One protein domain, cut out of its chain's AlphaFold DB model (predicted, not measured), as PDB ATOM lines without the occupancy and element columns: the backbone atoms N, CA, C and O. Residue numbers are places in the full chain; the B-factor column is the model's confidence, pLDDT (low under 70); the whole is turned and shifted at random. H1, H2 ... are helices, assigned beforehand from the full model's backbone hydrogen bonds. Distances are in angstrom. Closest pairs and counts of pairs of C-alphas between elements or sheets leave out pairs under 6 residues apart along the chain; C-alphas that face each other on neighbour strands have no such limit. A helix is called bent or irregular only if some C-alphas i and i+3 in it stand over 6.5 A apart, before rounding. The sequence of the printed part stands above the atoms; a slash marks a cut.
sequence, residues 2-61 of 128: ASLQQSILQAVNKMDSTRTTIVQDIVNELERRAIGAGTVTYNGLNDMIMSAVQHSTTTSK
ATOM      1  N   ALA A   2     -50.614  26.831  59.135       76.50
ATOM      2  CA  ALA A   2     -50.722  27.934  58.165       76.50
ATOM      3  C   ALA A   2     -49.512  28.087  57.209       76.50
ATOM      4  O   ALA A   2     -49.689  28.354  56.027       76.50
ATOM      5  N   SER A   3     -48.283  27.853  57.681       85.94
ATOM      6  CA  SER A   3     -47.065  27.995  56.861       85.94
ATOM      7  C   SER A   3     -46.966  26.983  55.713       85.94
ATOM      8  O   SER A   3     -46.505  27.319  54.624       85.94
ATOM      9  N   LEU A   4     -47.427  25.750  55.937       91.44
ATOM     10  CA  LEU A   4     -47.414  24.694  54.926       91.44
ATOM     11  C   LEU A   4     -48.470  24.955  53.844       91.44
ATOM     12  O   LEU A   4     -48.175  24.831  52.661       91.44
ATOM     13  N   GLN A   5     -49.667  25.396  54.249       91.44
ATOM     14  CA  GLN A   5     -50.721  25.815  53.320       91.44
ATOM     15  C   GLN A   5     -50.254  26.974  52.433       91.44
ATOM     16  O   GLN A   5     -50.419  26.908  51.217       91.44
ATOM     17  N   GLN A   6     -49.597  27.983  53.017       93.19
ATOM     18  CA  GLN A   6     -49.034  29.110  52.271       93.19
ATOM     19  C   GLN A   6     -47.976  28.649  51.257       93.19
ATOM     20  O   GLN A   6     -47.974  29.098  50.114       93.19
ATOM     21  N   SER A   7     -47.092  27.734  51.666       93.62
ATOM     22  CA  SER A   7     -46.029  27.195  50.811       93.62
ATOM     23  C   SER A   7     -46.588  26.413  49.618       93.62
ATOM     24  O   SER A   7     -46.150  26.603  48.484       93.62
ATOM     25  N   ILE A   8     -47.618  25.593  49.849       94.44
ATOM     26  CA  ILE A   8     -48.300  24.844  48.786       94.44
ATOM     27  C   ILE A   8     -48.987  25.800  47.806       94.44
ATOM     28  O   ILE A   8     -48.832  25.641  46.598       94.44
ATOM     29  N   LEU A   9     -49.686  26.824  48.302       95.81
ATOM     30  CA  LEU A   9     -50.329  27.839  47.462       95.81
ATOM     31  C   LEU A   9     -49.316  28.574  46.575       95.81
ATOM     32  O   LEU A   9     -49.542  28.742  45.380       95.81
ATOM     33  N   GLN A  10     -48.169  28.954  47.139       94.69
ATOM     34  CA  GLN A  10     -47.075  29.581  46.392       94.69
ATOM     35  C   GLN A  10     -46.509  28.648  45.313       94.69
ATOM     36  O   GLN A  10     -46.271  29.080  44.185       94.69
ATOM     37  N   ALA A  11     -46.328  27.363  45.630       93.81
ATOM     38  CA  ALA A  11     -45.844  26.374  44.671       93.81
ATOM     39  C   ALA A  11     -46.833  26.160  43.515       93.81
ATOM     40  O   ALA A  11     -46.417  26.153  42.358       93.81
ATOM     41  N   VAL A  12     -48.131  26.042  43.810       95.94
ATOM     42  CA  VAL A  12     -49.187  25.903  42.793       95.94
ATOM     43  C   VAL A  12     -49.257  27.143  41.910       95.94
ATOM     44  O   VAL A  12     -49.170  27.014  40.693       95.94
ATOM     45  N   ASN A  13     -49.269  28.340  42.498       96.56
ATOM     46  CA  ASN A  13     -49.284  29.589  41.733       96.56
ATOM     47  C   ASN A  13     -48.066  29.714  40.808       96.56
ATOM     48  O   ASN A  13     -48.195  30.149  39.665       96.56
ATOM     49  N   LYS A  14     -46.886  29.291  41.274       95.75
ATOM     50  CA  LYS A  14     -45.668  29.270  40.455       95.75
ATOM     51  C   LYS A  14     -45.747  28.244  39.320       95.75
ATOM     52  O   LYS A  14     -45.246  28.492  38.220       95.75
ATOM     53  N   MET A  15     -46.351  27.082  39.563       93.62
ATOM     54  CA  MET A  15     -46.587  26.094  38.508       93.62
ATOM     55  C   MET A  15     -47.573  26.627  37.467       93.62
ATOM     56  O   MET A  15     -47.298  26.528  36.273       93.62
ATOM     57  N   ASP A  16     -48.663  27.260  37.899       96.50
ATOM     58  CA  ASP A  16     -49.666  27.836  37.003       96.50
ATOM     59  C   ASP A  16     -49.112  29.015  36.195       96.50
ATOM     60  O   ASP A  16     -49.360  29.105  34.991       96.50
ATOM     61  N   SER A  17     -48.276  29.870  36.793       94.56
ATOM     62  CA  SER A  17     -47.591  30.943  36.059       94.56
ATOM     63  C   SER A  17     -46.628  30.390  35.002       94.56
ATOM     64  O   SER A  17     -46.536  30.905  33.889       94.56
ATOM     65  N   THR A  18     -45.925  29.299  35.318       95.69
ATOM     66  CA  THR A  18     -45.017  28.640  34.365       95.69
ATOM     67  C   THR A  18     -45.804  27.990  33.227       95.69
ATOM     68  O   THR A  18     -45.467  28.152  32.056       95.69
ATOM     69  N   ARG A  19     -46.896  27.294  33.558       93.81
ATOM     70  CA  ARG A  19     -47.775  26.647  32.582       93.81
ATOM     71  C   ARG A  19     -48.402  27.661  31.630       93.81
ATOM     72  O   ARG A  19     -48.398  27.430  30.426       93.81
ATOM     73  N   THR A  20     -48.941  28.759  32.157       95.31
ATOM     74  CA  THR A  20     -49.560  29.817  31.341       95.31
ATOM     75  C   THR A  20     -48.550  30.451  30.393       95.31
ATOM     76  O   THR A  20     -48.864  30.608  29.220       95.31
ATOM     77  N   THR A  21     -47.318  30.691  30.853       95.25
ATOM     78  CA  THR A  21     -46.220  31.179  30.000       95.25
ATOM     79  C   THR A  21     -45.935  30.216  28.842       95.25
ATOM     80  O   THR A  21     -45.972  30.621  27.686       95.25
ATOM     81  N   ILE A  22     -45.749  28.922  29.128       93.31
ATOM     82  CA  ILE A  22     -45.469  27.910  28.092       93.31
ATOM     83  C   ILE A  22     -46.621  27.804  27.085       93.31
ATOM     84  O   ILE A  22     -46.390  27.713  25.880       93.31
ATOM     85  N   VAL A  23     -47.869  27.801  27.562       93.81
ATOM     86  CA  VAL A  23     -49.048  27.746  26.684       93.81
ATOM     87  C   VAL A  23     -49.109  28.985  25.794       93.81
ATOM     88  O   VAL A  23     -49.342  28.847  24.594       93.81
ATOM     89  N   GLN A  24     -48.853  30.169  26.352       91.38
ATOM     90  CA  GLN A  24     -48.826  31.418  25.595       91.38
ATOM     91  C   GLN A  24     -47.736  31.392  24.516       91.38
ATOM     92  O   GLN A  24     -48.005  31.757  23.374       91.38
ATOM     93  N   ASP A  25     -46.539  30.897  24.836       92.19
ATOM     94  CA  ASP A  25     -45.435  30.769  23.879       92.19
ATOM     95  C   ASP A  25     -45.786  29.831  22.716       92.19
ATOM     96  O   ASP A  25     -45.525  30.153  21.555       92.19
ATOM     97  N   ILE A  26     -46.429  28.695  23.010       88.75
ATOM     98  CA  ILE A  26     -46.898  27.746  21.991       88.75
ATOM     99  C   ILE A  26     -47.959  28.396  21.102       88.75
ATOM    100  O   ILE A  26     -47.858  28.300  19.881       88.75
ATOM    101  N   VAL A  27     -48.962  29.056  21.690       86.50
ATOM    102  CA  VAL A  27     -50.025  29.731  20.928       86.50
ATOM    103  C   VAL A  27     -49.425  30.798  20.018       86.50
ATOM    104  O   VAL A  27     -49.682  30.771  18.818       86.50
ATOM    105  N   ASN A  28     -48.546  31.650  20.542       85.19
ATOM    106  CA  ASN A  28     -47.885  32.698  19.764       85.19
ATOM    107  C   ASN A  28     -47.043  32.118  18.610       85.19
ATOM    108  O   ASN A  28     -47.002  32.680  17.515       85.19
ATOM    109  N   GLU A  29     -46.351  30.994  18.829       89.38
ATOM    110  CA  GLU A  29     -45.590  30.307  17.779       89.38
ATOM    111  C   GLU A  29     -46.502  29.672  16.722       89.38
ATOM    112  O   GLU A  29     -46.202  29.739  15.527       89.38
ATOM    113  N   LEU A  30     -47.632  29.094  17.132       79.81
ATOM    114  CA  LEU A  30     -48.627  28.538  16.216       79.81
ATOM    115  C   LEU A  30     -49.316  29.631  15.396       79.81
ATOM    116  O   LEU A  30     -49.468  29.458  14.190       79.81
ATOM    117  N   GLU A  31     -49.666  30.762  16.005       81.88
ATOM    118  CA  GLU A  31     -50.211  31.933  15.312       81.88
ATOM    119  C   GLU A  31     -49.209  32.485  14.296       81.88
ATOM    120  O   GLU A  31     -49.554  32.685  13.131       81.88
ATOM    121  N   ARG A  32     -47.937  32.637  14.686       76.00
ATOM    122  CA  ARG A  32     -46.865  33.077  13.781       76.00
ATOM    123  C   ARG A  32     -46.704  32.135  12.586       76.00
ATOM    124  O   ARG A  32     -46.560  32.599  11.455       76.00
ATOM    125  N   ARG A  33     -46.757  30.820  12.814       71.12
ATOM    126  CA  ARG A  33     -46.688  29.808  11.746       71.12
ATOM    127  C   ARG A  33     -47.942  29.792  10.873       71.12
ATOM    128  O   ARG A  33     -47.818  29.642   9.663       71.12
ATOM    129  N   ALA A  34     -49.124  29.976  11.458       65.88
ATOM    130  CA  ALA A  34     -50.390  30.032  10.732       65.88
ATOM    131  C   ALA A  34     -50.479  31.277   9.833       65.88
ATOM    132  O   ALA A  34     -50.928  31.175   8.693       65.88
ATOM    133  N   ILE A  35     -49.985  32.426  10.309       56.56
ATOM    134  CA  ILE A  35     -49.895  33.669   9.531       56.56
ATOM    135  C   ILE A  35     -48.829  33.540   8.432       56.56
ATOM    136  O   ILE A  35     -49.082  33.905   7.286       56.56
ATOM    137  N   GLY A  36     -47.661  32.967   8.746       52.28
ATOM    138  CA  GLY A  36     -46.567  32.785   7.786       52.28
ATOM    139  C   GLY A  36     -46.860  31.781   6.664       52.28
ATOM    140  O   GLY A  36     -46.251  31.867   5.601       52.28
ATOM    141  N   ALA A  37     -47.795  30.850   6.875       53.56
ATOM    142  CA  ALA A  37     -48.168  29.839   5.888       53.56
ATOM    143  C   ALA A  37     -49.309  30.268   4.947       53.56
ATOM    144  O   ALA A  37     -49.586  29.548   3.994       53.56
ATOM    145  N   GLY A  38     -50.001  31.388   5.201       54.28
ATOM    146  CA  GLY A  38     -51.079  31.905   4.340       54.28
ATOM    147  C   GLY A  38     -52.300  30.986   4.143       54.28
ATOM    148  O   GLY A  38     -53.267  31.387   3.502       54.28
ATOM    149  N   THR A  39     -52.291  29.771   4.691       51.16
ATOM    150  CA  THR A  39     -53.363  28.781   4.580       51.16
ATOM    151  C   THR A  39     -53.329  27.849   5.782       51.16
ATOM    152  O   THR A  39     -52.454  26.991   5.873       51.16
ATOM    153  N   VAL A  40     -54.324  27.921   6.661       54.56
ATOM    154  CA  VAL A  40     -54.746  26.724   7.397       54.56
ATOM    155  C   VAL A  40     -56.265  26.691   7.402       54.56
ATOM    156  O   VAL A  40     -56.925  27.161   8.322       54.56
ATOM    157  N   THR A  41     -56.849  26.111   6.356       57.53
ATOM    158  CA  THR A  41     -58.167  25.492   6.517       57.53
ATOM    159  C   THR A  41     -57.991  24.294   7.447       57.53
ATOM    160  O   THR A  41     -57.037  23.537   7.264       57.53
ATOM    161  N   TYR A  42     -58.911  24.097   8.394       55.16
ATOM    162  CA  TYR A  42     -58.983  22.950   9.318       55.16
ATOM    163  C   TYR A  42     -58.572  21.603   8.684       55.16
ATOM    164  O   TYR A  42     -57.864  20.808   9.298       55.16
ATOM    165  N   ASN A  43     -58.934  21.396   7.415       62.00
ATOM    166  CA  ASN A  43     -58.594  20.215   6.624       62.00
ATOM    167  C   ASN A  43     -57.078  19.945   6.534       62.00
ATOM    168  O   ASN A  43     -56.658  18.814   6.732       62.00
ATOM    169  N   GLY A  44     -56.241  20.971   6.335       66.12
ATOM    170  CA  GLY A  44     -54.786  20.795   6.224       66.12
ATOM    171  C   GLY A  44     -54.130  20.382   7.545       66.12
ATOM    172  O   GLY A  44     -53.230  19.545   7.565       66.12
ATOM    173  N   LEU A  45     -54.633  20.912   8.666       67.44
ATOM    174  CA  LEU A  45     -54.188  20.510  10.002       67.44
ATOM    175  C   LEU A  45     -54.608  19.062  10.307       67.44
ATOM    176  O   LEU A  45     -53.810  18.272  10.809       67.44
ATOM    177  N   ASN A  46     -55.846  18.706   9.958       72.81
ATOM    178  CA  ASN A  46     -56.378  17.359  10.123       72.81
ATOM    179  C   ASN A  46     -55.589  16.325   9.295       72.81
ATOM    180  O   ASN A  46     -55.226  15.270   9.815       72.81
ATOM    181  N   ASP A  47     -55.232  16.649   8.053       70.62
ATOM    182  CA  ASP A  47     -54.458  15.759   7.178       70.62
ATOM    183  C   ASP A  47     -53.023  15.549   7.686       70.62
ATOM    184  O   ASP A  47     -52.509  14.425   7.673       70.62
ATOM    185  N   MET A  48     -52.387  16.600   8.216       72.50
ATOM    186  CA  MET A  48     -51.067  16.495   8.844       72.50
ATOM    187  C   MET A  48     -51.086  15.601  10.089       72.50
ATOM    188  O   MET A  48     -50.196  14.760  10.257       72.50
ATOM    189  N   ILE A  49     -52.103  15.745  10.944       77.06
ATOM    190  CA  ILE A  49     -52.269  14.919  12.148       77.06
ATOM    191  C   ILE A  49     -52.499  13.453  11.757       77.06
ATOM    192  O   ILE A  49     -51.829  12.561  12.283       77.06
ATOM    193  N   MET A  50     -53.377  13.188  10.787       76.44
ATOM    194  CA  MET A  50     -53.676  11.823  10.335       76.44
ATOM    195  C   MET A  50     -52.472  11.154   9.655       76.44
ATOM    196  O   MET A  50     -52.211   9.970   9.890       76.44
ATOM    197  N   SER A  51     -51.680  11.910   8.888       69.00
ATOM    198  CA  SER A  51     -50.431  11.427   8.284       69.00
ATOM    199  C   SER A  51     -49.377  11.061   9.336       69.00
ATOM    200  O   SER A  51     -48.761   9.992   9.249       69.00
ATOM    201  N   ALA A  52     -49.204  11.892  10.370       70.25
ATOM    202  CA  ALA A  52     -48.277  11.621  11.470       70.25
ATOM    203  C   ALA A  52     -48.672  10.355  12.257       70.25
ATOM    204  O   ALA A  52     -47.821   9.515  12.574       70.25
ATOM    205  N   VAL A  53     -49.972  10.162  12.499       73.69
ATOM    206  CA  VAL A  53     -50.516   8.951  13.134       73.69
ATOM    207  C   VAL A  53     -50.257   7.717  12.259       73.69
ATOM    208  O   VAL A  53     -49.749   6.706  12.751       73.69
ATOM    209  N   GLN A  54     -50.490   7.792  10.947       68.62
ATOM    210  CA  GLN A  54     -50.218   6.685  10.021       68.62
ATOM    211  C   GLN A  54     -48.722   6.344   9.916       68.62
ATOM    212  O   GLN A  54     -48.360   5.166   9.932       68.62
ATOM    213  N   HIS A  55     -47.832   7.338   9.904       55.94
ATOM    214  CA  HIS A  55     -46.379   7.116   9.888       55.94
ATOM    215  C   HIS A  55     -45.860   6.466  11.184       55.94
ATOM    216  O   HIS A  55     -44.944   5.637  11.159       55.94
ATOM    217  N   SER A  56     -46.475   6.756  12.332       55.03
ATOM    218  CA  SER A  56     -46.126   6.092  13.598       55.03
ATOM    219  C   SER A  56     -46.509   4.600  13.618       55.03
ATOM    220  O   SER A  56     -45.809   3.768  14.202       55.03
ATOM    221  N   THR A  57     -47.579   4.220  12.912       52.78
ATOM    222  CA  THR A  57     -48.040   2.821  12.833       52.78
ATOM    223  C   THR A  57     -47.294   1.990  11.783       52.78
ATOM    224  O   THR A  57     -47.207   0.768  11.913       52.78
ATOM    225  N   THR A  58     -46.698   2.620  10.768       50.75
ATOM    226  CA  THR A  58     -45.860   1.940   9.762       50.75
ATOM    227  C   THR A  58     -44.408   1.781  10.218       50.75
ATOM    228  O   THR A  58     -43.791   0.744   9.956       50.75
ATOM    229  N   THR A  59     -43.873   2.728  10.994       46.59
ATOM    230  CA  THR A  59     -42.522   2.628  11.584       46.59
ATOM    231  C   THR A  59     -42.412   1.580  12.702       46.59
ATOM    232  O   THR A  59     -41.313   1.085  12.964       46.59
ATOM    233  N   SER A  60     -43.533   1.151  13.298       45.56
ATOM    234  CA  SER A  60     -43.575  -0.003  14.214       45.56
ATOM    235  C   SER A  60     -43.576  -1.355  13.481       45.56
ATOM    236  O   SER A  60     -42.962  -2.307  13.963       45.56
ATOM    237  N   LYS A  61     -44.168  -1.442  12.278       53.88
ATOM    238  CA  LYS A  61     -44.160  -2.658  11.435       53.88
ATOM    239  C   LYS A  61     -42.868  -2.841  10.623       53.88
ATOM    240  O   LYS A  61     -42.558  -3.959  10.220       53.88
TER     241      LYS A  61
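Overview. This is residues 2 to 61 of the 128 residues of an uncharacterized protein of Phytophthora parasitica (strain INRA-310) (UniProt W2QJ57). What shape do these atoms make? Two helices form an open L: H1 is the long arm, H2 is the shorter arm, and residues 37 to 41 join them at the corner without the arms folding back on each other. What is the make-up? The printed part has 60 residues with two named helices, H1 then H2, and no named strand; its class is all helix. How spread out is it? It is extended, with a radius of gyration of the C-alphas of 19.3 A, and spans 54 by 36 by 14 A, only just flat.

Along the chain. Where is the longest helix? H1 holds residues 2 to 36, from C-alpha 2 at (-50.722, 27.934, 58.165) to C-alpha 36 at (-46.567, 32.785, 7.786), a length of 50.8 A. Where is the other helix? H2 holds residues 42 to 61 and is 29.7 A long; it ends with C-alpha 61 at (-44.160, -2.658, 11.435).

Arrangement. How does H1 stand to H2? They are apart, with no C-alpha of the one within 8 A of the other. Which way does each run? H1 runs mainly along falling z and H2 mainly along falling y. What do the backbones show? In H1 every O i to N i+4 pair is within hydrogen-bond range; in H2 14 of 16 are. Neither helix is bent or irregular.

Size, cuts and confidence. How large is it? The two C-alphas farthest apart are those of Ala 2 and Lys 61, 56.2 A apart. Is it continuous? The printed part has no cut, and the link from H1 to H2 is tight, with 5 residues. Where is confidence low? The mean pLDDT of the printed part is 76.7; residues 34 to 45, residue 51 and residues 54 to 61 are under 70.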